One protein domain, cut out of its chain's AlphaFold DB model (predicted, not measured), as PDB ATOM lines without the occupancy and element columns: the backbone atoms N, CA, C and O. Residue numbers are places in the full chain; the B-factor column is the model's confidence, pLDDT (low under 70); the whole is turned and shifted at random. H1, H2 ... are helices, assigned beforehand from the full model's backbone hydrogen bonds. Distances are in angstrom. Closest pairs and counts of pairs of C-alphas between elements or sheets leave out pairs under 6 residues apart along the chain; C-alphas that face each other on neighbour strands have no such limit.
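AT A GLANCE: This is residues 163 to 177, 236 to 246, 275 to 304, 312 to 350, 359 to 390 and 626 to 658 of the 658 residues of the protein "Rab3 GTPase-activating protein catalytic subunit" of Rhizopus delemar (strain RA 99-880 / ATCC MYA-4621 / FGSC 9543 / NRRL 43880) (UniProt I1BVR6). The model is a cluster of helices in which the long helices H5 and H6 run the same way along the longest axis, staggered, with H6 reaching beyond the end of H5, while H7 packs on H6 and runs back the opposite way, toward H5. Beside the first half of H5 lie H4 and H3; H8 starts at H5, which it meets with residue 642 alone, and runs off about perpendicular to H5 and H4, packing on H4 with residues 649 to 653, while H1 packs on the end where H5 begins, with the short H2 next to H1. Residues 385 to 390 of H6 stick out. The printed part has 160 residues with eight named helices, H1 to H8 in order, and no named strand: all helix. It is compact, with a radius of gyration of the C-alphas of 16.6 A and spans of 54 by 36 by 29 A.

IN THESE COORDINATES: H1 is residues 163 to 172, 14.1 A, beginning at C-alpha 163 (158.091, 15.672, 90.162). H2 is residues 174 to 177, 5.6 A, and H3 residues 236 to 246, 15.3 A. H4 is residues 286 to 303, 25.9 A. H5 is residues 315 to 336, 31.5 A, and H6 residues 368 to 390, 32.8 A, ending at C-alpha 390 (120.079, 21.154, 56.039). H7 is residues 626 to 639, 19.8 A. H8 is residues 642 to 657, 22.4 A, ending at C-alpha 657 (162.470, 19.505, 81.122), with a kink of 32 degrees near residue 649.

HOW THE PARTS SIT: H5 is the hub, touching H1, H7 and H8. H5, H6 and H7 form a bundle, three helices side by side. H6 and H7 touch at a shallow tilt of 30 degrees, opposite ways, closest at the C-alphas of Ile 376 and Ala 630, 5.3 A. H5 and H7 only just touch, with 3 pairs of C-alphas within 8 A, closest at Leu 327 and Glu 638, 7.2 A. H5 and H6 are close but not clearly touching. H8 touches H5 about perpendicular, at 80 degrees, the C-alphas of Arg 320 and Ala 642 being 5.6 A apart. H8 touches H4 at 84 degrees, closest at Leu 291 and Gln 649, 7.3 A between C-alphas. H3 touches H4, opposite ways at a steep tilt of 38 degrees, only just steep, with C-alphas 246 and 286 6.6 A apart. H1 touches H5 at 89 degrees, C-alphas 169 and 315 being 6.0 A apart; H2 touches no helix but is near H8. Every O i to N i+4 pair is within hydrogen-bond range in H1, H3, H4, H5, H6 and H7, and 10 of 12 in H8; H2 is too short for such a pair.

THE WHOLE: The C-alphas of Asn 304 and Lys 390, the two farthest apart, are 55.6 A apart. Five cuts have gaps of 29.0 A from C-alpha 177 to 236, 26.3 A from 246 to 275, 13.2 A from 304 to 312, 11.9 A from 350 to 359 and 15.8 A from 390 to 626. The links H1 to H2 and H7 to H8 are tight. Mean pLDDT of the printed part is 78.4, with 33 residues under 70, among them 275 to 279 and 651 to 658, the chain's last residue.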
ATOM      1  N   ILE A 163     158.215  16.847  91.029       79.12
ATOM      2  CA  ILE A 163     158.091  15.672  90.162       79.12
ATOM      3  C   ILE A 163     158.276  14.385  90.971       79.12
ATOM      4  O   ILE A 163     157.494  13.456  90.801       79.12
ATOM      5  N   GLU A 164     159.241  14.338  91.894       77.88
ATOM      6  CA  GLU A 164     159.395  13.216  92.829       77.88
ATOM      7  C   GLU A 164     158.128  13.010  93.670       77.88
ATOM      8  O   GLU A 164     157.683  11.879  93.810       77.88
ATOM      9  N   GLN A 165     157.492  14.079  94.163       77.62
ATOM     10  CA  GLN A 165     156.217  13.984  94.887       77.62
ATOM     11  C   GLN A 165     155.073  13.462  94.012       77.62
ATOM     12  O   GLN A 165     154.283  12.638  94.471       77.62
ATOM     13  N   ILE A 166     154.983  13.925  92.762       81.00
ATOM     14  CA  ILE A 166     153.986  13.460  91.793       81.00
ATOM     15  C   ILE A 166     154.185  11.964  91.514       81.00
ATOM     16  O   ILE A 166     153.231  11.193  91.604       81.00
ATOM     17  N   ILE A 167     155.420  11.537  91.240       80.12
ATOM     18  CA  ILE A 167     155.753  10.131  90.978       80.12
ATOM     19  C   ILE A 167     155.500   9.275  92.225       80.12
ATOM     20  O   ILE A 167     154.884   8.220  92.113       80.12
ATOM     21  N   ASP A 168     155.893   9.738  93.413       77.06
ATOM     22  CA  ASP A 168     155.620   9.057  94.683       77.06
ATOM     23  C   ASP A 168     154.119   8.873  94.924       77.06
ATOM     24  O   ASP A 168     153.703   7.828  95.425       77.06
ATOM     25  N   SER A 169     153.310   9.885  94.595       79.62
ATOM     26  CA  SER A 169     151.851   9.815  94.707       79.62
ATOM     27  C   SER A 169     151.279   8.768  93.752       79.62
ATOM     28  O   SER A 169     150.489   7.923  94.159       79.62
ATOM     29  N   TRP A 170     151.784   8.736  92.515       79.12
ATOM     30  CA  TRP A 170     151.402   7.746  91.521       79.12
ATOM     31  C   TRP A 170     151.790   6.337  91.987       79.12
ATOM     32  O   TRP A 170     150.951   5.445  91.963       79.12
ATOM     33  N   ILE A 171     153.001   6.123  92.507       78.19
ATOM     34  CA  ILE A 171     153.441   4.805  93.001       78.19
ATOM     35  C   ILE A 171     152.599   4.326  94.197       78.19
ATOM     36  O   ILE A 171     152.267   3.145  94.281       78.19
ATOM     37  N   LYS A 172     152.259   5.222  95.131       74.00
ATOM     38  CA  LYS A 172     151.541   4.874  96.373       74.00
ATOM     39  C   LYS A 172     150.036   4.676  96.183       74.00
ATOM     40  O   LYS A 172     149.384   4.141  97.082       74.00
ATOM     41  N   ASP A 173     149.488   5.104  95.053       75.31
ATOM     42  CA  ASP A 173     148.061   5.021  94.770       75.31
ATOM     43  C   ASP A 173     147.591   3.549  94.725       75.31
ATOM     44  O   ASP A 173     148.132   2.750  93.952       75.31
ATOM     45  N   PRO A 174     146.580   3.146  95.523       68.44
ATOM     46  CA  PRO A 174     146.111   1.759  95.585       68.44
ATOM     47  C   PRO A 174     145.667   1.201  94.230       68.44
ATOM     48  O   PRO A 174     145.759  -0.005  94.002       68.44
ATOM     49  N   SER A 175     145.227   2.072  93.326       69.56
ATOM     50  CA  SER A 175     144.762   1.697  91.992       69.56
ATOM     51  C   SER A 175     145.907   1.327  91.030       69.56
ATOM     52  O   SER A 175     145.657   0.724  89.992       69.56
ATOM     53  N   ASN A 176     147.165   1.628  91.380       67.94
ATOM     54  CA  ASN A 176     148.358   1.266  90.602       67.94
ATOM     55  C   ASN A 176     149.009  -0.059  91.028       67.94
ATOM     56  O   ASN A 176     149.949  -0.521  90.377       67.94
ATOM     57  N   ARG A 177     148.517  -0.696  92.099       63.81
ATOM     58  CA  ARG A 177     149.104  -1.934  92.641       63.81
ATOM     59  C   ARG A 177     149.136  -3.078  91.630       63.81
ATOM     60  O   ARG A 177     150.099  -3.830  91.606       63.81
ATOM     61  N   SER A 236     136.210  23.556  95.134       64.69
ATOM     62  CA  SER A 236     135.499  23.621  93.837       64.69
ATOM     63  C   SER A 236     135.947  24.828  93.010       64.69
ATOM     64  O   SER A 236     136.262  24.691  91.834       64.69
ATOM     65  N   ASP A 237     136.118  25.973  93.678       65.12
ATOM     66  CA  ASP A 237     136.513  27.247  93.079       65.12
ATOM     67  C   ASP A 237     137.825  27.166  92.269       65.12
ATOM     68  O   ASP A 237     137.927  27.774  91.211       65.12
ATOM     69  N   GLN A 238     138.819  26.385  92.723       67.56
ATOM     70  CA  GLN A 238     140.103  26.238  92.012       67.56
ATOM     71  C   GLN A 238     139.967  25.398  90.738       67.56
ATOM     72  O   GLN A 238     140.659  25.641  89.752       67.56
ATOM     73  N   ILE A 239     139.092  24.390  90.765       75.62
ATOM     74  CA  ILE A 239     138.829  23.538  89.604       75.62
ATOM     75  C   ILE A 239     138.017  24.325  88.572       75.62
ATOM     76  O   ILE A 239     138.316  24.252  87.386       75.62
ATOM     77  N   GLU A 240     137.026  25.099  89.013       76.44
ATOM     78  CA  GLU A 240     136.213  25.948  88.137       76.44
ATOM     79  C   GLU A 240     137.060  27.016  87.436       76.44
ATOM     80  O   GLU A 240     137.011  27.104  86.211       76.44
ATOM     81  N   GLU A 241     137.915  27.737  88.172       76.31
ATOM     82  CA  GLU A 241     138.845  28.722  87.598       76.31
ATOM     83  C   GLU A 241     139.775  28.085  86.556       76.31
ATOM     84  O   GLU A 241     139.890  28.583  85.436       76.31
ATOM     85  N   MET A 242     140.374  26.933  86.876       77.00
ATOM     86  CA  MET A 242     141.232  26.194  85.946       77.00
ATOM     87  C   MET A 242     140.469  25.730  84.700       77.00
ATOM     88  O   MET A 242     140.972  25.792  83.581       77.00
ATOM     89  N   LEU A 243     139.244  25.235  84.856       79.31
ATOM     90  CA  LEU A 243     138.456  24.803  83.711       79.31
ATOM     91  C   LEU A 243     137.981  25.986  82.865       79.31
ATOM     92  O   LEU A 243     137.708  25.801  81.679       79.31
ATOM     93  N   ASP A 244     137.801  27.164  83.447       79.19
ATOM     94  CA  ASP A 244     137.424  28.363  82.703       79.19
ATOM     95  C   ASP A 244     138.616  28.929  81.931       79.19
ATOM     96  O   ASP A 244     138.440  29.326  80.784       79.19
ATOM     97  N   THR A 245     139.839  28.859  82.466       79.44
ATOM     98  CA  THR A 245     141.056  29.219  81.714       79.44
ATOM     99  C   THR A 245     141.394  28.204  80.616       79.44
ATOM    100  O   THR A 245     141.812  28.592  79.522       79.44
ATOM    101  N   LEU A 246     141.178  26.906  80.863       79.56
ATOM    102  CA  LEU A 246     141.424  25.839  79.884       79.56
ATOM    103  C   LEU A 246     140.496  25.923  78.670       79.56
ATOM    104  O   LEU A 246     140.947  25.716  77.541       79.56
ATOM    105  N   LEU A 275     161.880  13.417  68.112       54.62
ATOM    106  CA  LEU A 275     161.390  12.541  69.176       54.62
ATOM    107  C   LEU A 275     160.508  11.437  68.577       54.62
ATOM    108  O   LEU A 275     159.851  11.639  67.560       54.62
ATOM    109  N   LYS A 276     160.506  10.245  69.190       52.66
ATOM    110  CA  LYS A 276     159.650   9.135  68.738       52.66
ATOM    111  C   LYS A 276     158.178   9.582  68.760       52.66
ATOM    112  O   LYS A 276     157.695  10.109  69.761       52.66
ATOM    113  N   SER A 277     157.498   9.354  67.645       54.12
ATOM    114  CA  SER A 277     156.284  10.019  67.149       54.12
ATOM    115  C   SER A 277     154.969   9.798  67.914       54.12
ATOM    116  O   SER A 277     153.917  10.074  67.361       54.12
ATOM    117  N   ASN A 278     154.970   9.312  69.158       57.22
ATOM    118  CA  ASN A 278     153.726   8.848  69.801       57.22
ATOM    119  C   ASN A 278     153.478   9.427  71.201       57.22
ATOM    120  O   ASN A 278     152.479   9.106  71.845       57.22
ATOM    121  N   SER A 279     154.386  10.267  71.697       64.56
ATOM    122  CA  SER A 279     154.353  10.740  73.090       64.56
ATOM    123  C   SER A 279     154.351  12.261  73.222       64.56
ATOM    124  O   SER A 279     154.340  12.781  74.335       64.56
ATOM    125  N   CYS A 280     154.370  12.976  72.097       70.44
ATOM    126  CA  CYS A 280     154.375  14.432  72.076       70.44
ATOM    127  C   CYS A 280     152.958  14.987  71.928       70.44
ATOM    128  O   CYS A 280     152.046  14.334  71.416       70.44
ATOM    129  N   VAL A 281     152.800  16.226  72.367       75.81
ATOM    130  CA  VAL A 281     151.570  17.010  72.299       75.81
ATOM    131  C   VAL A 281     151.970  18.421  71.848       75.81
ATOM    132  O   VAL A 281     153.059  18.868  72.224       75.81
ATOM    133  N   PRO A 282     151.162  19.135  71.038       73.31
ATOM    134  CA  PRO A 282     151.535  20.475  70.601       73.31
ATOM    135  C   PRO A 282     151.682  21.432  71.790       73.31
ATOM    136  O   PRO A 282     150.899  21.385  72.746       73.31
ATOM    137  N   TYR A 283     152.662  22.335  71.702       70.88
ATOM    138  CA  TYR A 283     152.859  23.411  72.674       70.88
ATOM    139  C   TYR A 283     151.600  24.287  72.777       70.88
ATOM    140  O   TYR A 283     151.012  24.624  71.749       70.88
ATOM    141  N   LYS A 284     151.189  24.647  74.005       72.56
ATOM    142  CA  LYS A 284     149.948  25.401  74.304       72.56
ATOM    143  C   LYS A 284     148.648  24.731  73.818       72.56
ATOM    144  O   LYS A 284     147.646  25.401  73.573       72.56
ATOM    145  N   SER A 285     148.644  23.410  73.637       79.88
ATOM    146  CA  SER A 285     147.396  22.663  73.429       79.88
ATOM    147  C   SER A 285     146.652  22.434  74.750       79.88
ATOM    148  O   SER A 285     147.214  22.593  75.832       79.88
ATOM    149  N   LEU A 286     145.396  21.989  74.674       84.56
ATOM    150  CA  LEU A 286     144.574  21.718  75.859       84.56
ATOM    151  C   LEU A 286     145.237  20.738  76.840       84.56
ATOM    152  O   LEU A 286     145.220  20.975  78.042       84.56
ATOM    153  N   LEU A 287     145.837  19.651  76.339       84.50
ATOM    154  CA  LEU A 287     146.513  18.657  77.185       84.50
ATOM    155  C   LEU A 287     147.792  19.220  77.823       84.50
ATOM    156  O   LEU A 287     148.093  18.909  78.972       84.50
ATOM    157  N   TRP A 288     148.515  20.075  77.092       81.31
ATOM    158  CA  TRP A 288     149.701  20.766  77.601       81.31
ATOM    159  C   TRP A 288     149.347  21.698  78.760       81.31
ATOM    160  O   TRP A 288     149.961  21.626  79.825       81.31
ATOM    161  N   ASP A 289     148.327  22.532  78.567       82.19
ATOM    162  CA  ASP A 289     147.882  23.481  79.582       82.19
ATOM    163  C   ASP A 289     147.296  22.746  80.791       82.19
ATOM    164  O   ASP A 289     147.641  23.067  81.922       82.19
ATOM    165  N   LEU A 290     146.484  21.702  80.574       85.19
ATOM    166  CA  LEU A 290     145.919  20.882  81.650       85.19
ATOM    167  C   LEU A 290     147.018  20.338  82.569       85.19
ATOM    168  O   LEU A 290     146.929  20.455  83.791       85.19
ATOM    169  N   LEU A 291     148.077  19.779  81.982       83.00
ATOM    170  CA  LEU A 291     149.215  19.281  82.739       83.00
ATOM    171  C   LEU A 291     149.923  20.417  83.494       83.00
ATOM    172  O   LEU A 291     150.171  20.288  84.693       83.00
ATOM    173  N   LEU A 292     150.193  21.544  82.831       79.88
ATOM    174  CA  LEU A 292     150.843  22.706  83.442       79.88
ATOM    175  C   LEU A 292     150.071  23.224  84.664       79.88
ATOM    176  O   LEU A 292     150.651  23.366  85.743       79.88
ATOM    177  N   PHE A 293     148.759  23.410  84.520       77.12
ATOM    178  CA  PHE A 293     147.875  23.846  85.598       77.12
ATOM    179  C   PHE A 293     147.847  22.853  86.763       77.12
ATOM    180  O   PHE A 293     147.879  23.263  87.923       77.12
ATOM    181  N   THR A 294     147.836  21.543  86.487       78.69
ATOM    182  CA  THR A 294     147.840  20.540  87.568       78.69
ATOM    183  C   THR A 294     149.130  20.565  88.391       78.69
ATOM    184  O   THR A 294     149.083  20.401  89.613       78.69
ATOM    185  N   ILE A 295     150.277  20.827  87.756       78.25
ATOM    186  CA  ILE A 295     151.572  20.959  88.441       78.25
ATOM    187  C   ILE A 295     151.634  22.268  89.226       78.25
ATOM    188  O   ILE A 295     152.127  22.292  90.354       78.25
ATOM    189  N   GLU A 296     151.133  23.359  88.657       75.31
ATOM    190  CA  GLU A 296     151.118  24.660  89.321       75.31
ATOM    191  C   GLU A 296     150.194  24.678  90.543       75.31
ATOM    192  O   GLU A 296     150.564  25.217  91.592       75.31
ATOM    193  N   ALA A 297     149.029  24.034  90.453       74.44
ATOM    194  CA  ALA A 297     148.140  23.846  91.593       74.44
ATOM    195  C   ALA A 297     148.859  23.094  92.728       74.44
ATOM    196  O   ALA A 297     148.775  23.482  93.898       74.44
ATOM    197  N   LEU A 298     149.639  22.063  92.389       74.31
ATOM    198  CA  LEU A 298     150.458  21.327  93.351       74.31
ATOM    199  C   LEU A 298     151.590  22.196  93.939       74.31
ATOM    200  O   LEU A 298     151.801  22.194  95.156       74.31
ATOM    201  N   ALA A 299     152.275  22.996  93.119       70.75
ATOM    202  CA  ALA A 299     153.316  23.922  93.571       70.75
ATOM    203  C   ALA A 299     152.769  24.998  94.532       70.75
ATOM    204  O   ALA A 299     153.346  25.247  95.595       70.75
ATOM    205  N   SER A 300     151.619  25.588  94.202       68.75
ATOM    206  CA  SER A 300     150.949  26.624  95.000       68.75
ATOM    207  C   SER A 300     150.464  26.099  96.354       68.75
ATOM    208  O   SER A 300     150.527  26.801  97.369       68.75
ATOM    209  N   ASN A 301     150.039  24.835  96.406       64.69
ATOM    210  CA  ASN A 301     149.654  24.177  97.653       64.69
ATOM    211  C   ASN A 301     150.855  23.945  98.587       64.69
ATOM    212  O   ASN A 301     150.718  24.092  99.804       64.69
ATOM    213  N   ASN A 302     152.041  23.671  98.037       60.72
ATOM    214  CA  ASN A 302     153.269  23.487  98.818       60.72
ATOM    215  C   ASN A 302     153.791  24.792  99.461       60.72
ATOM    216  O   ASN A 302     154.361  24.749 100.553       60.72
ATOM    217  N   LEU A 303     153.554  25.957  98.846       57.28
ATOM    218  CA  LEU A 303     153.948  27.272  99.385       57.28
ATOM    219  C   LEU A 303     153.112  27.708 100.607       57.28
ATOM    220  O   LEU A 303     153.614  28.411 101.485       57.28
ATOM    221  N   ASN A 304     151.870  27.233 100.737       54.19
ATOM    222  CA  ASN A 304     150.944  27.597 101.822       54.19
ATOM    223  C   ASN A 304     151.129  26.773 103.125       54.19
ATOM    224  O   ASN A 304     150.197  26.606 103.918       54.19
ATOM    225  N   PHE A 312     148.341  14.617 103.172       40.53
ATOM    226  CA  PHE A 312     148.728  14.601 101.765       40.53
ATOM    227  C   PHE A 312     147.489  14.606 100.860       40.53
ATOM    228  O   PHE A 312     146.753  13.624 100.820       40.53
ATOM    229  N   ALA A 313     147.234  15.722 100.174       53.69
ATOM    230  CA  ALA A 313     146.333  15.704  99.036       53.69
ATOM    231  C   ALA A 313     147.052  14.875  97.973       53.69
ATOM    232  O   ALA A 313     148.034  15.333  97.392       53.69
ATOM    233  N   ASP A 314     146.644  13.618  97.826       72.69
ATOM    234  CA  ASP A 314     147.178  12.719  96.817       72.69
ATOM    235  C   ASP A 314     147.010  13.391  95.445       72.69
ATOM    236  O   ASP A 314     145.883  13.706  95.043       72.69
ATOM    237  N   PHE A 315     148.120  13.698  94.762       78.75
ATOM    238  CA  PHE A 315     148.086  14.374  93.461       78.75
ATOM    239  C   PHE A 315     147.209  13.592  92.489       78.75
ATOM    240  O   PHE A 315     146.425  14.195  91.761       78.75
ATOM    241  N   MET A 316     147.256  12.259  92.552       81.44
ATOM    242  CA  MET A 316     146.402  11.403  91.739       81.44
ATOM    243  C   MET A 316     144.917  11.589  92.048       81.44
ATOM    244  O   MET A 316     144.099  11.605  91.129       81.44
ATOM    245  N   GLY A 317     144.549  11.799  93.312       79.50
ATOM    246  CA  GLY A 317     143.176  12.113  93.700       79.50
ATOM    247  C   GLY A 317     142.694  13.453  93.131       79.50
ATOM    248  O   GLY A 317     141.583  13.532  92.608       79.50
ATOM    249  N   PHE A 318     143.533  14.492  93.164       81.19
ATOM    250  CA  PHE A 318     143.228  15.777  92.514       81.19
ATOM    251  C   PHE A 318     143.133  15.632  90.988       81.19
ATOM    252  O   PHE A 318     142.159  16.069  90.376       81.19
ATOM    253  N   PHE A 319     144.105  14.955  90.383       84.19
ATOM    254  CA  PHE A 319     144.196  14.735  88.944       84.19
ATOM    255  C   PHE A 319     142.989  13.963  88.389       84.19
ATOM    256  O   PHE A 319     142.456  14.326  87.342       84.19
ATOM    257  N   ARG A 320     142.485  12.957  89.121       84.62
ATOM    258  CA  ARG A 320     141.243  12.231  88.788       84.62
ATOM    259  C   ARG A 320     140.034  13.155  88.701       84.62
ATOM    260  O   ARG A 320     139.267  13.059  87.748       84.62
ATOM    261  N   ILE A 321     139.862  14.031  89.692       85.19
ATOM    262  CA  ILE A 321     138.728  14.964  89.742       85.19
ATOM    263  C   ILE A 321     138.826  15.958  88.584       85.19
ATOM    264  O   ILE A 321     137.857  16.146  87.851       85.19
ATOM    265  N   VAL A 322     140.012  16.532  88.373       86.31
ATOM    266  CA  VAL A 322     140.286  17.449  87.260       86.31
ATOM    267  C   VAL A 322     139.975  16.796  85.912       86.31
ATOM    268  O   VAL A 322     139.290  17.393  85.078       86.31
ATOM    269  N   TRP A 323     140.422  15.556  85.702       89.00
ATOM    270  CA  TRP A 323     140.145  14.820  84.470       89.00
ATOM    271  C   TRP A 323     138.648  14.553  84.287       89.00
ATOM    272  O   TRP A 323     138.109  14.809  83.211       89.00
ATOM    273  N   ALA A 324     137.955  14.126  85.344       87.88
ATOM    274  CA  ALA A 324     136.518  13.876  85.298       87.88
ATOM    275  C   ALA A 324     135.717  15.136  84.923       87.88
ATOM    276  O   ALA A 324     134.829  15.066  84.071       87.88
ATOM    277  N   GLU A 325     136.041  16.298  85.495       87.31
ATOM    278  CA  GLU A 325     135.373  17.550  85.120       87.31
ATOM    279  C   GLU A 325     135.741  18.015  83.704       87.31
ATOM    280  O   GLU A 325     134.878  18.485  82.955       87.31
ATOM    281  N   THR A 326     136.994  17.820  83.288       88.81
ATOM    282  CA  THR A 326     137.431  18.109  81.912       88.81
ATOM    283  C   THR A 326     136.639  17.279  80.899       88.81
ATOM    284  O   THR A 326     136.161  17.813  79.897       88.81
ATOM    285  N   LEU A 327     136.417  15.991  81.184       89.88
ATOM    286  CA  LEU A 327     135.583  15.109  80.363       89.88
ATOM    287  C   LEU A 327     134.125  15.568  80.290       89.88
ATOM    288  O   LEU A 327     133.532  15.535  79.209       89.88
ATOM    289  N   ARG A 328     133.544  16.041  81.402       89.12
ATOM    290  CA  ARG A 328     132.185  16.609  81.390       89.12
ATOM    291  C   ARG A 328     132.096  17.828  80.477       89.12
ATOM    292  O   ARG A 328     131.146  17.916  79.694       89.12
ATOM    293  N   LYS A 329     133.089  18.725  80.513       88.06
ATOM    294  CA  LYS A 329     133.159  19.861  79.577       88.06
ATOM    295  C   LYS A 329     133.326  19.387  78.126       88.06
ATOM    296  O   LYS A 329     132.589  19.849  77.259       88.06
ATOM    297  N   ILE A 330     134.192  18.410  77.843       89.44
ATOM    298  CA  ILE A 330     134.354  17.842  76.487       89.44
ATOM    299  C   ILE A 330     133.034  17.249  75.959       89.44
ATOM    300  O   ILE A 330     132.655  17.493  74.811       89.44
ATOM    301  N   ARG A 331     132.296  16.511  76.797       91.31
ATOM    302  CA  ARG A 331     130.973  15.975  76.444       91.31
ATOM    303  C   ARG A 331     129.974  17.094  76.149       91.31
ATOM    304  O   ARG A 331     129.256  17.018  75.153       91.31
ATOM    305  N   TRP A 332     129.971  18.158  76.951       90.75
ATOM    306  CA  TRP A 332     129.148  19.341  76.696       90.75
ATOM    307  C   TRP A 332     129.468  19.990  75.338       90.75
ATOM    308  O   TRP A 332     128.547  20.303  74.580       90.75
ATOM    309  N   HIS A 333     130.751  20.105  74.979       87.69
ATOM    310  CA  HIS A 333     131.194  20.598  73.669       87.69
ATOM    311  C   HIS A 333     130.663  19.732  72.514       87.69
ATOM    312  O   HIS A 333     130.157  20.259  71.521       87.69
ATOM    313  N   TRP A 334     130.685  18.404  72.651       91.06
ATOM    314  CA  TRP A 334     130.081  17.500  71.665       91.06
ATOM    315  C   TRP A 334     128.557  17.675  71.550       91.06
ATOM    316  O   TRP A 334     128.025  17.757  70.439       91.06
ATOM    317  N   GLU A 335     127.845  17.787  72.674       90.00
ATOM    318  CA  GLU A 335     126.383  17.942  72.702       90.00
ATOM    319  C   GLU A 335     125.913  19.285  72.126       90.00
ATOM    320  O   GLU A 335     124.900  19.343  71.420       90.00
ATOM    321  N   LYS A 336     126.651  20.368  72.393       87.81
ATOM    322  CA  LYS A 336     126.387  21.707  71.838       87.81
ATOM    323  C   LYS A 336     126.975  21.920  70.451       87.81
ATOM    324  O   LYS A 336     126.682  22.934  69.818       87.81
ATOM    325  N   LEU A 337     127.735  20.947  69.952       85.00
ATOM    326  CA  LEU A 337     128.519  21.058  68.731       85.00
ATOM    327  C   LEU A 337     129.443  22.273  68.788       85.00
ATOM    328  O   LEU A 337     129.534  22.973  67.795       85.00
ATOM    329  N   GLU A 338     130.090  22.573  69.908       85.44
ATOM    330  CA  GLU A 338     131.100  23.632  70.022       85.44
ATOM    331  C   GLU A 338     132.503  23.035  69.943       85.44
ATOM    332  O   GLU A 338     132.774  22.080  70.664       85.44
ATOM    333  N   PRO A 339     133.400  23.533  69.068       84.75
ATOM    334  CA  PRO A 339     134.737  22.968  68.949       84.75
ATOM    335  C   PRO A 339     135.478  23.113  70.276       84.75
ATOM    336  O   PRO A 339     135.377  24.140  70.943       84.75
ATOM    337  N   ILE A 340     136.228  22.081  70.640       85.25
ATOM    338  CA  ILE A 340     137.098  22.098  71.810       85.25
ATOM    339  C   ILE A 340     138.212  23.135  71.555       85.25
ATOM    340  O   ILE A 340     138.853  23.063  70.496       85.25
ATOM    341  N   PRO A 341     138.454  24.085  72.478       79.88
ATOM    342  CA  PRO A 341     139.489  25.110  72.334       79.88
ATOM    343  C   PRO A 341     140.901  24.529  72.184       79.88
ATOM    344  O   PRO A 341     141.182  23.420  72.636       79.88
ATOM    345  N   LYS A 342     141.808  25.290  71.549       72.75
ATOM    346  CA  LYS A 342     143.246  24.958  71.386       72.75
ATOM    347  C   LYS A 342     143.539  23.611  70.696       72.75
ATOM    348  O   LYS A 342     144.651  23.092  70.771       72.75
ATOM    349  N   MET A 343     142.551  23.062  69.994       76.62
ATOM    350  CA  MET A 343     142.639  21.825  69.224       76.62
ATOM    351  C   MET A 343     142.337  22.150  67.760       76.62
ATOM    352  O   MET A 343     141.170  22.252  67.372       76.62
ATOM    353  N   ASN A 344     143.379  22.356  66.950       69.69
ATOM    354  CA  ASN A 344     143.202  22.666  65.533       69.69
ATOM    355  C   ASN A 344     142.742  21.406  64.776       69.69
ATOM    356  O   ASN A 344     143.470  20.416  64.781       69.69
ATOM    357  N   PRO A 345     141.558  21.410  64.137       68.56
ATOM    358  CA  PRO A 345     141.100  20.267  63.355       68.56
ATOM    359  C   PRO A 345     141.764  20.184  61.967       68.56
ATOM    360  O   PRO A 345     141.526  19.227  61.230       68.56
ATOM    361  N   PHE A 346     142.551  21.190  61.575       74.19
ATOM    362  CA  PHE A 346     143.191  21.258  60.266       74.19
ATOM    363  C   PHE A 346     144.648  20.793  60.309       74.19
ATOM    364  O   PHE A 346     145.409  21.144  61.214       74.19
ATOM    365  N   LEU A 347     145.037  20.025  59.294       69.44
ATOM    366  CA  LEU A 347     146.407  19.579  59.096       69.44
ATOM    367  C   LEU A 347     147.256  20.713  58.511       69.44
ATOM    368  O   LEU A 347     146.826  21.419  57.602       69.44
ATOM    369  N   TYR A 348     148.488  20.841  59.009       61.06
ATOM    370  CA  TYR A 348     149.519  21.737  58.469       61.06
ATOM    371  C   TYR A 348     149.162  23.227  58.443       61.06
ATOM    372  O   TYR A 348     149.658  23.946  57.574       61.06
ATOM    373  N   ASP A 349     148.378  23.709  59.411       55.31
ATOM    374  CA  ASP A 349     148.158  25.145  59.644       55.31
ATOM    375  C   ASP A 349     149.471  25.793  60.121       55.31
ATOM    376  O   ASP A 349     149.745  25.985  61.306       55.31
ATOM    377  N   SER A 350     150.363  25.986  59.158       46.31
ATOM    378  CA  SER A 350     151.700  26.526  59.315       46.31
ATOM    379  C   SER A 350     151.607  27.963  58.841       46.31
ATOM    380  O   SER A 350     151.599  28.229  57.646       46.31
ATOM    381  N   THR A 359     142.826  21.613  55.031       73.94
ATOM    382  CA  THR A 359     142.580  20.170  54.997       73.94
ATOM    383  C   THR A 359     142.194  19.695  56.389       73.94
ATOM    384  O   THR A 359     142.961  19.779  57.341       73.94
ATOM    385  N   LEU A 360     140.950  19.239  56.530       80.62
ATOM    386  CA  LEU A 360     140.475  18.628  57.766       80.62
ATOM    387  C   LEU A 360     141.168  17.268  57.923       80.62
ATOM    388  O   LEU A 360     141.172  16.489  56.970       80.62
ATOM    389  N   GLY A 361     141.744  16.974  59.087       81.88
ATOM    390  CA  GLY A 361     142.428  15.699  59.302       81.88
ATOM    391  C   GLY A 361     143.054  15.565  60.685       81.88
ATOM    392  O   GLY A 361     143.076  16.510  61.467       81.88
ATOM    393  N   ILE A 362     143.528  14.359  60.998       85.06
ATOM    394  CA  ILE A 362     144.112  14.028  62.303       85.06
ATOM    395  C   ILE A 362     145.613  13.852  62.137       85.06
ATOM    396  O   ILE A 362     146.065  13.061  61.312       85.06
ATOM    397  N   ASP A 363     146.384  14.592  62.926       82.69
ATOM    398  CA  ASP A 363     147.835  14.485  62.922       82.69
ATOM    399  C   ASP A 363     148.280  13.303  63.794       82.69
ATOM    400  O   ASP A 363     148.146  13.320  65.020       82.69
ATOM    401  N   LEU A 364     148.805  12.267  63.139       83.94
ATOM    402  CA  LEU A 364     149.235  11.015  63.765       83.94
ATOM    403  C   LEU A 364     150.577  11.133  64.508       83.94
ATOM    404  O   LEU A 364     150.991  10.179  65.155       83.94
ATOM    405  N   ARG A 365     151.264  12.284  64.439       78.12
ATOM    406  CA  ARG A 365     152.544  12.519  65.143       78.12
ATOM    407  C   ARG A 365     152.382  12.782  66.643       78.12
ATOM    408  O   ARG A 365     153.374  12.874  67.368       78.12
ATOM    409  N   PHE A 366     151.151  13.012  67.092       82.19
ATOM    410  CA  PHE A 366     150.835  13.321  68.483       82.19
ATOM    411  C   PHE A 366     150.286  12.106  69.216       82.19
ATOM    412  O   PHE A 366     149.875  11.126  68.599       82.19
ATOM    413  N   ASN A 367     150.246  12.179  70.546       85.75
ATOM    414  CA  ASN A 367     149.725  11.089  71.361       85.75
ATOM    415  C   ASN A 367     148.258  10.738  71.033       85.75
ATOM    416  O   ASN A 367     147.479  11.552  70.529       85.75
ATOM    417  N   ILE A 368     147.861   9.514  71.383       88.50
ATOM    418  CA  ILE A 368     146.520   9.000  71.082       88.50
ATOM    419  C   ILE A 368     145.398   9.865  71.679       88.50
ATOM    420  O   ILE A 368     144.351  10.039  71.061       88.50
ATOM    421  N   LEU A 369     145.622  10.473  72.847       89.12
ATOM    422  CA  LEU A 369     144.651  11.365  73.488       89.12
ATOM    423  C   LEU A 369     144.376  12.596  72.628       89.12
ATOM    424  O   LEU A 369     143.218  12.938  72.385       89.12
ATOM    425  N   PHE A 370     145.431  13.229  72.119       87.88
ATOM    426  CA  PHE A 370     145.320  14.366  71.219       87.88
ATOM    427  C   PHE A 370     144.618  13.967  69.917       87.88
ATOM    428  O   PHE A 370     143.737  14.691  69.448       87.88
ATOM    429  N   GLN A 371     144.934  12.793  69.364       89.38
ATOM    430  CA  GLN A 371     144.275  12.280  68.160       89.38
ATOM    431  C   GLN A 371     142.766  12.060  68.375       89.38
ATOM    432  O   GLN A 371     141.964  12.447  67.525       89.38
ATOM    433  N   LYS A 372     142.349  11.503  69.523       91.25
ATOM    434  CA  LYS A 372     140.925  11.302  69.863       91.25
ATOM    435  C   LYS A 372     140.187  12.623  70.098       91.25
ATOM    436  O   LYS A 372     139.065  12.782  69.624       91.25
ATOM    437  N   LEU A 373     140.816  13.597  70.755       90.56
ATOM    438  CA  LEU A 373     140.253  14.948  70.887       90.56
ATOM    439  C   LEU A 373     140.120  15.640  69.519       90.56
ATOM    440  O   LEU A 373     139.104  16.274  69.233       90.56
ATOM    441  N   SER A 374     141.108  15.455  68.641       88.75
ATOM    442  CA  SER A 374     141.078  15.964  67.264       88.75
ATOM    443  C   SER A 374     139.966  15.301  66.449       88.75
ATOM    444  O   SER A 374     139.228  15.995  65.754       88.75
ATOM    445  N   MET A 375     139.767  13.986  66.603       90.56
ATOM    446  CA  MET A 375     138.645  13.250  66.009       90.56
ATOM    447  C   MET A 375     137.298  13.871  66.399       90.56
ATOM    448  O   MET A 375     136.452  14.084  65.529       90.56
ATOM    449  N   ILE A 376     137.105  14.215  67.678       90.38
ATOM    450  CA  ILE A 376     135.875  14.866  68.155       90.38
ATOM    451  C   ILE A 376     135.686  16.226  67.468       90.38
ATOM    452  O   ILE A 376     134.609  16.483  66.928       90.38
ATOM    453  N   ASN A 377     136.722  17.068  67.392       90.19
ATOM    454  CA  ASN A 377     136.633  18.363  66.704       90.19
ATOM    455  C   ASN A 377     136.348  18.227  65.202       90.19
ATOM    456  O   ASN A 377     135.508  18.956  64.662       90.19
ATOM    457  N   CYS A 378     136.980  17.264  64.532       87.94
ATOM    458  CA  CYS A 378     136.700  16.933  63.140       87.94
ATOM    459  C   CYS A 378     135.239  16.490  62.943       87.94
ATOM    460  O   CYS A 378     134.567  16.940  62.006       87.94
ATOM    461  N   CYS A 379     134.713  15.670  63.857       88.94
ATOM    462  CA  CYS A 379     133.315  15.242  63.855       88.94
ATOM    463  C   CYS A 379     132.349  16.416  64.085       88.94
ATOM    464  O   CYS A 379     131.356  16.543  63.363       88.94
ATOM    465  N   ILE A 380     132.646  17.310  65.035       87.62
ATOM    466  CA  ILE A 380     131.863  18.532  65.290       87.62
ATOM    467  C   ILE A 380     131.825  19.408  64.036       87.62
ATOM    468  O   ILE A 380     130.752  19.871  63.640       87.62
ATOM    469  N   HIS A 381     132.969  19.601  63.377       86.38
ATOM    470  CA  HIS A 381     133.063  20.412  62.168       86.38
ATOM    471  C   HIS A 381     132.201  19.850  61.029       86.38
ATOM    472  O   HIS A 381     131.386  20.583  60.461       86.38
ATOM    473  N   ARG A 382     132.297  18.541  60.743       85.06
ATOM    474  CA  ARG A 382     131.450  17.887  59.726       85.06
ATOM    475  C   ARG A 382     129.961  17.972  60.080       85.06
ATOM    476  O   ARG A 382     129.149  18.361  59.245       85.06
ATOM    477  N   LYS A 383     129.594  17.721  61.340       87.00
ATOM    478  CA  LYS A 383     128.195  17.783  61.800       87.00
ATOM    479  C   LYS A 383     127.605  19.197  61.722       87.00
ATOM    480  O   LYS A 383     126.433  19.359  61.382       87.00
ATOM    481  N   ARG A 384     128.411  20.236  61.981       86.50
ATOM    482  CA  ARG A 384     128.028  21.643  61.763       86.50
ATOM    483  C   ARG A 384     127.783  21.945  60.287       86.50
ATOM    484  O   ARG A 384     126.779  22.581  59.968       86.50
ATOM    485  N   GLN A 385     128.668  21.492  59.400       82.19
ATOM    486  CA  GLN A 385     128.495  21.667  57.955       82.19
ATOM    487  C   GLN A 385     127.206  20.996  57.467       82.19
ATOM    488  O   GLN A 385     126.404  21.646  56.797       82.19
ATOM    489  N   ASP A 386     126.940  19.762  57.893       81.38
ATOM    490  CA  ASP A 386     125.708  19.044  57.551       81.38
ATOM    491  C   ASP A 386     124.449  19.764  58.046       81.38
ATOM    492  O   ASP A 386     123.458  19.874  57.317       81.38
ATOM    493  N   ASN A 387     124.472  20.284  59.276       81.38
ATOM    494  CA  ASN A 387     123.356  21.048  59.831       81.38
ATOM    495  C   ASN A 387     123.137  22.367  59.078       81.38
ATOM    496  O   ASN A 387     121.991  22.711  58.787       81.38
ATOM    497  N   ASN A 388     124.206  23.066  58.692       80.44
ATOM    498  CA  ASN A 388     124.119  24.282  57.879       80.44
ATOM    499  C   ASN A 388     123.572  23.990  56.470       80.44
ATOM    500  O   ASN A 388     122.738  24.744  55.959       80.44
ATOM    501  N   ILE A 389     123.963  22.870  55.854       76.19
ATOM    502  CA  ILE A 389     123.423  22.422  54.558       76.19
ATOM    503  C   ILE A 389     121.930  22.065  54.679       76.19
ATOM    504  O   ILE A 389     121.138  22.360  53.783       76.19
ATOM    505  N   LYS A 390     121.502  21.456  55.790       72.75
ATOM    506  CA  LYS A 390     120.079  21.154  56.039       72.75
ATOM    507  C   LYS A 390     119.261  22.421  56.322       72.75
ATOM    508  O   LYS A 390     118.158  22.562  55.800       72.75
ATOM    509  N   ILE A 626     129.788   9.882  61.658       87.19
ATOM    510  CA  ILE A 626     130.242  10.971  62.521       87.19
ATOM    511  C   ILE A 626     129.796  10.763  63.975       87.19
ATOM    512  O   ILE A 626     130.537  11.092  64.900       87.19
ATOM    513  N   CYS A 627     128.581  10.253  64.198       87.88
ATOM    514  CA  CYS A 627     128.071  10.093  65.557       87.88
ATOM    515  C   CYS A 627     128.705   8.884  66.239       87.88
ATOM    516  O   CYS A 627     129.076   8.982  67.406       87.88
ATOM    517  N   THR A 628     128.868   7.766  65.530       88.69
ATOM    518  CA  THR A 628     129.480   6.578  66.137       88.69
ATOM    519  C   THR A 628     130.956   6.783  66.433       88.69
ATOM    520  O   THR A 628     131.408   6.356  67.491       88.69
ATOM    521  N   GLU A 629     131.704   7.441  65.543       89.75
ATOM    522  CA  GLU A 629     133.142   7.654  65.744       89.75
ATOM    523  C   GLU A 629     133.427   8.670  66.857       89.75
ATOM    524  O   GLU A 629     134.300   8.436  67.693       89.75
ATOM    525  N   ALA A 630     132.628   9.738  66.965       90.50
ATOM    526  CA  ALA A 630     132.717  10.657  68.100       90.50
ATOM    527  C   ALA A 630     132.377   9.967  69.433       90.50
ATOM    528  O   ALA A 630     133.102  10.131  70.411       90.50
ATOM    529  N   GLU A 631     131.320   9.146  69.477       91.75
ATOM    530  CA  GLU A 631     130.959   8.391  70.686       91.75
ATOM    531  C   GLU A 631     132.008   7.334  71.051       91.75
ATOM    532  O   GLU A 631     132.272   7.121  72.231       91.75
ATOM    533  N   LYS A 632     132.641   6.675  70.072       91.56
ATOM    534  CA  LYS A 632     133.776   5.774  70.329       91.56
ATOM    535  C   LYS A 632     134.955   6.532  70.935       91.56
ATOM    536  O   LYS A 632     135.534   6.057  71.908       91.56
ATOM    537  N   ALA A 633     135.286   7.709  70.399       92.00
ATOM    538  CA  ALA A 633     136.352   8.547  70.939       92.00
ATOM    539  C   ALA A 633     136.041   9.022  72.369       92.00
ATOM    540  O   ALA A 633     136.904   8.930  73.238       92.00
ATOM    541  N   LEU A 634     134.806   9.451  72.644       92.12
ATOM    542  CA  LEU A 634     134.371   9.833  73.993       92.12
ATOM    543  C   LEU A 634     134.412   8.653  74.965       92.12
ATOM    544  O   LEU A 634     134.961   8.787  76.052       92.12
ATOM    545  N   LYS A 635     133.908   7.481  74.565       92.69
ATOM    546  CA  LYS A 635     133.967   6.266  75.390       92.69
ATOM    547  C   LYS A 635     135.396   5.854  75.704       92.69
ATOM    548  O   LYS A 635     135.656   5.432  76.820       92.69
ATOM    549  N   PHE A 636     136.313   5.986  74.749       93.00
ATOM    550  CA  PHE A 636     137.734   5.753  74.994       93.00
ATOM    551  C   PHE A 636     138.275   6.709  76.069       93.00
ATOM    552  O   PHE A 636     138.917   6.269  77.018       93.00
ATOM    553  N   LEU A 637     137.965   8.006  75.958       91.44
ATOM    554  CA  LEU A 637     138.387   9.017  76.931       91.44
ATOM    555  C   LEU A 637     137.719   8.853  78.309       91.44
ATOM    556  O   LEU A 637     138.311   9.234  79.310       91.44
ATOM    557  N   GLU A 638     136.512   8.293  78.380       91.38
ATOM    558  CA  GLU A 638     135.813   7.986  79.639       91.38
ATOM    559  C   GLU A 638     136.275   6.665  80.270       91.38
ATOM    560  O   GLU A 638     136.227   6.519  81.489       91.38
ATOM    561  N   ALA A 639     136.712   5.703  79.453       90.94
ATOM    562  CA  ALA A 639     137.189   4.400  79.907       90.94
ATOM    563  C   ALA A 639     138.643   4.429  80.391       90.94
ATOM    564  O   ALA A 639     139.031   3.557  81.167       90.94
ATOM    565  N   ILE A 640     139.441   5.404  79.940       88.69
ATOM    566  CA  ILE A 640     140.837   5.520  80.358       88.69
ATOM    567  C   ILE A 640     140.929   5.749  81.869       88.69
ATOM    568  O   ILE A 640     140.300   6.650  82.435       88.69
ATOM    569  N   SER A 641     141.744   4.940  82.537       85.81
ATOM    570  CA  SER A 641     142.028   5.160  83.951       85.81
ATOM    571  C   SER A 641     142.875   6.424  84.133       85.81
ATOM    572  O   SER A 641     143.670   6.800  83.271       85.81
ATOM    573  N   ALA A 642     142.776   7.081  85.293       82.50
ATOM    574  CA  ALA A 642     143.623   8.246  85.569       82.50
ATOM    575  C   ALA A 642     145.127   7.913  85.548       82.50
ATOM    576  O   ALA A 642     145.944   8.803  85.329       82.50
ATOM    577  N   HIS A 643     145.493   6.643  85.734       80.94
ATOM    578  CA  HIS A 643     146.874   6.169  85.660       80.94
ATOM    579  C   HIS A 643     147.383   6.086  84.239       80.94
ATOM    580  O   HIS A 643     148.459   6.605  83.965       80.94
ATOM    581  N   GLU A 644     146.620   5.461  83.344       83.44
ATOM    582  CA  GLU A 644     146.943   5.416  81.918       83.44
ATOM    583  C   GLU A 644     146.964   6.828  81.345       83.44
ATOM    584  O   GLU A 644     147.883   7.187  80.611       83.44
ATOM    585  N   PHE A 645     146.002   7.665  81.749       86.19
ATOM    586  CA  PHE A 645     145.991   9.073  81.388       86.19
ATOM    587  C   PHE A 645     147.270   9.767  81.864       86.19
ATOM    588  O   PHE A 645     147.979  10.341  81.042       86.19
ATOM    589  N   PHE A 646     147.627   9.651  83.149       84.69
ATOM    590  CA  PHE A 646     148.861  10.233  83.679       84.69
ATOM    591  C   PHE A 646     150.105   9.700  82.955       84.69
ATOM    592  O   PHE A 646     150.939  10.491  82.530       84.69
ATOM    593  N   ALA A 647     150.209   8.391  82.723       81.19
ATOM    594  CA  ALA A 647     151.330   7.769  82.017       81.19
ATOM    595  C   ALA A 647     151.502   8.320  80.589       81.19
ATOM    596  O   ALA A 647     152.627   8.571  80.154       81.19
ATOM    597  N   LEU A 648     150.399   8.588  79.881       80.38
ATOM    598  CA  LEU A 648     150.427   9.243  78.570       80.38
ATOM    599  C   LEU A 648     150.826  10.728  78.647       80.38
ATOM    600  O   LEU A 648     151.341  11.260  77.661       80.38
ATOM    601  N   GLN A 649     150.623  11.392  79.790       79.81
ATOM    602  CA  GLN A 649     151.045  12.778  80.039       79.81
ATOM    603  C   GLN A 649     152.481  12.888  80.593       79.81
ATOM    604  O   GLN A 649     153.125  13.920  80.414       79.81
ATOM    605  N   VAL A 650     153.041  11.842  81.218       73.00
ATOM    606  CA  VAL A 650     154.409  11.857  81.788       73.00
ATOM    607  C   VAL A 650     155.470  12.180  80.737       73.00
ATOM    608  O   VAL A 650     156.447  12.870  81.018       73.00
ATOM    609  N   PHE A 651     155.286  11.746  79.496       67.69
ATOM    610  CA  PHE A 651     156.224  12.089  78.429       67.69
ATOM    611  C   PHE A 651     156.208  13.579  78.075       67.69
ATOM    612  O   PHE A 651     157.235  14.130  77.684       67.69
ATOM    613  N   ILE A 652     155.075  14.249  78.287       69.12
ATOM    614  CA  ILE A 652     154.952  15.697  78.126       69.12
ATOM    615  C   ILE A 652     155.715  16.401  79.254       69.12
ATOM    616  O   ILE A 652     156.442  17.350  78.978       69.12
ATOM    617  N   LEU A 653     155.664  15.892  80.498       65.12
ATOM    618  CA  LEU A 653     156.514  16.382  81.602       65.12
ATOM    619  C   LEU A 653     158.007  16.308  81.260       65.12
ATOM    620  O   LEU A 653     158.763  17.230  81.556       65.12
ATOM    621  N   LEU A 654     158.446  15.217  80.630       62.31
ATOM    622  CA  LEU A 654     159.838  15.072  80.202       62.31
ATOM    623  C   LEU A 654     160.194  16.048  79.073       62.31
ATOM    624  O   LEU A 654     161.305  16.573  79.058       62.31
ATOM    625  N   HIS A 655     159.251  16.339  78.174       57.69
ATOM    626  CA  HIS A 655     159.409  17.367  77.143       57.69
ATOM    627  C   HIS A 655     159.525  18.781  77.739       57.69
ATOM    628  O   HIS A 655     160.253  19.603  77.199       57.69
ATOM    629  N   PHE A 656     158.856  19.075  78.861       55.81
ATOM    630  CA  PHE A 656     159.013  20.344  79.592       55.81
ATOM    631  C   PHE A 656     160.421  20.552  80.181       55.81
ATOM    632  O   PHE A 656     160.803  21.691  80.445       55.81
ATOM    633  N   LEU A 657     161.164  19.472  80.450       51.28
ATOM    634  CA  LEU A 657     162.470  19.505  81.122       51.28
ATOM    635  C   LEU A 657     163.672  19.537  80.165       51.28
ATOM    636  O   LEU A 657     164.784  19.818  80.620       51.28
ATOM    637  N   SER A 658     163.468  19.191  78.890       41.28
ATOM    638  CA  SER A 658     164.502  19.189  77.845       41.28
ATOM    639  C   SER A 658     164.531  20.502  77.083       41.28
ATOM    640  O   SER A 658     165.631  20.782  76.550       41.28
TER     641      SER A 658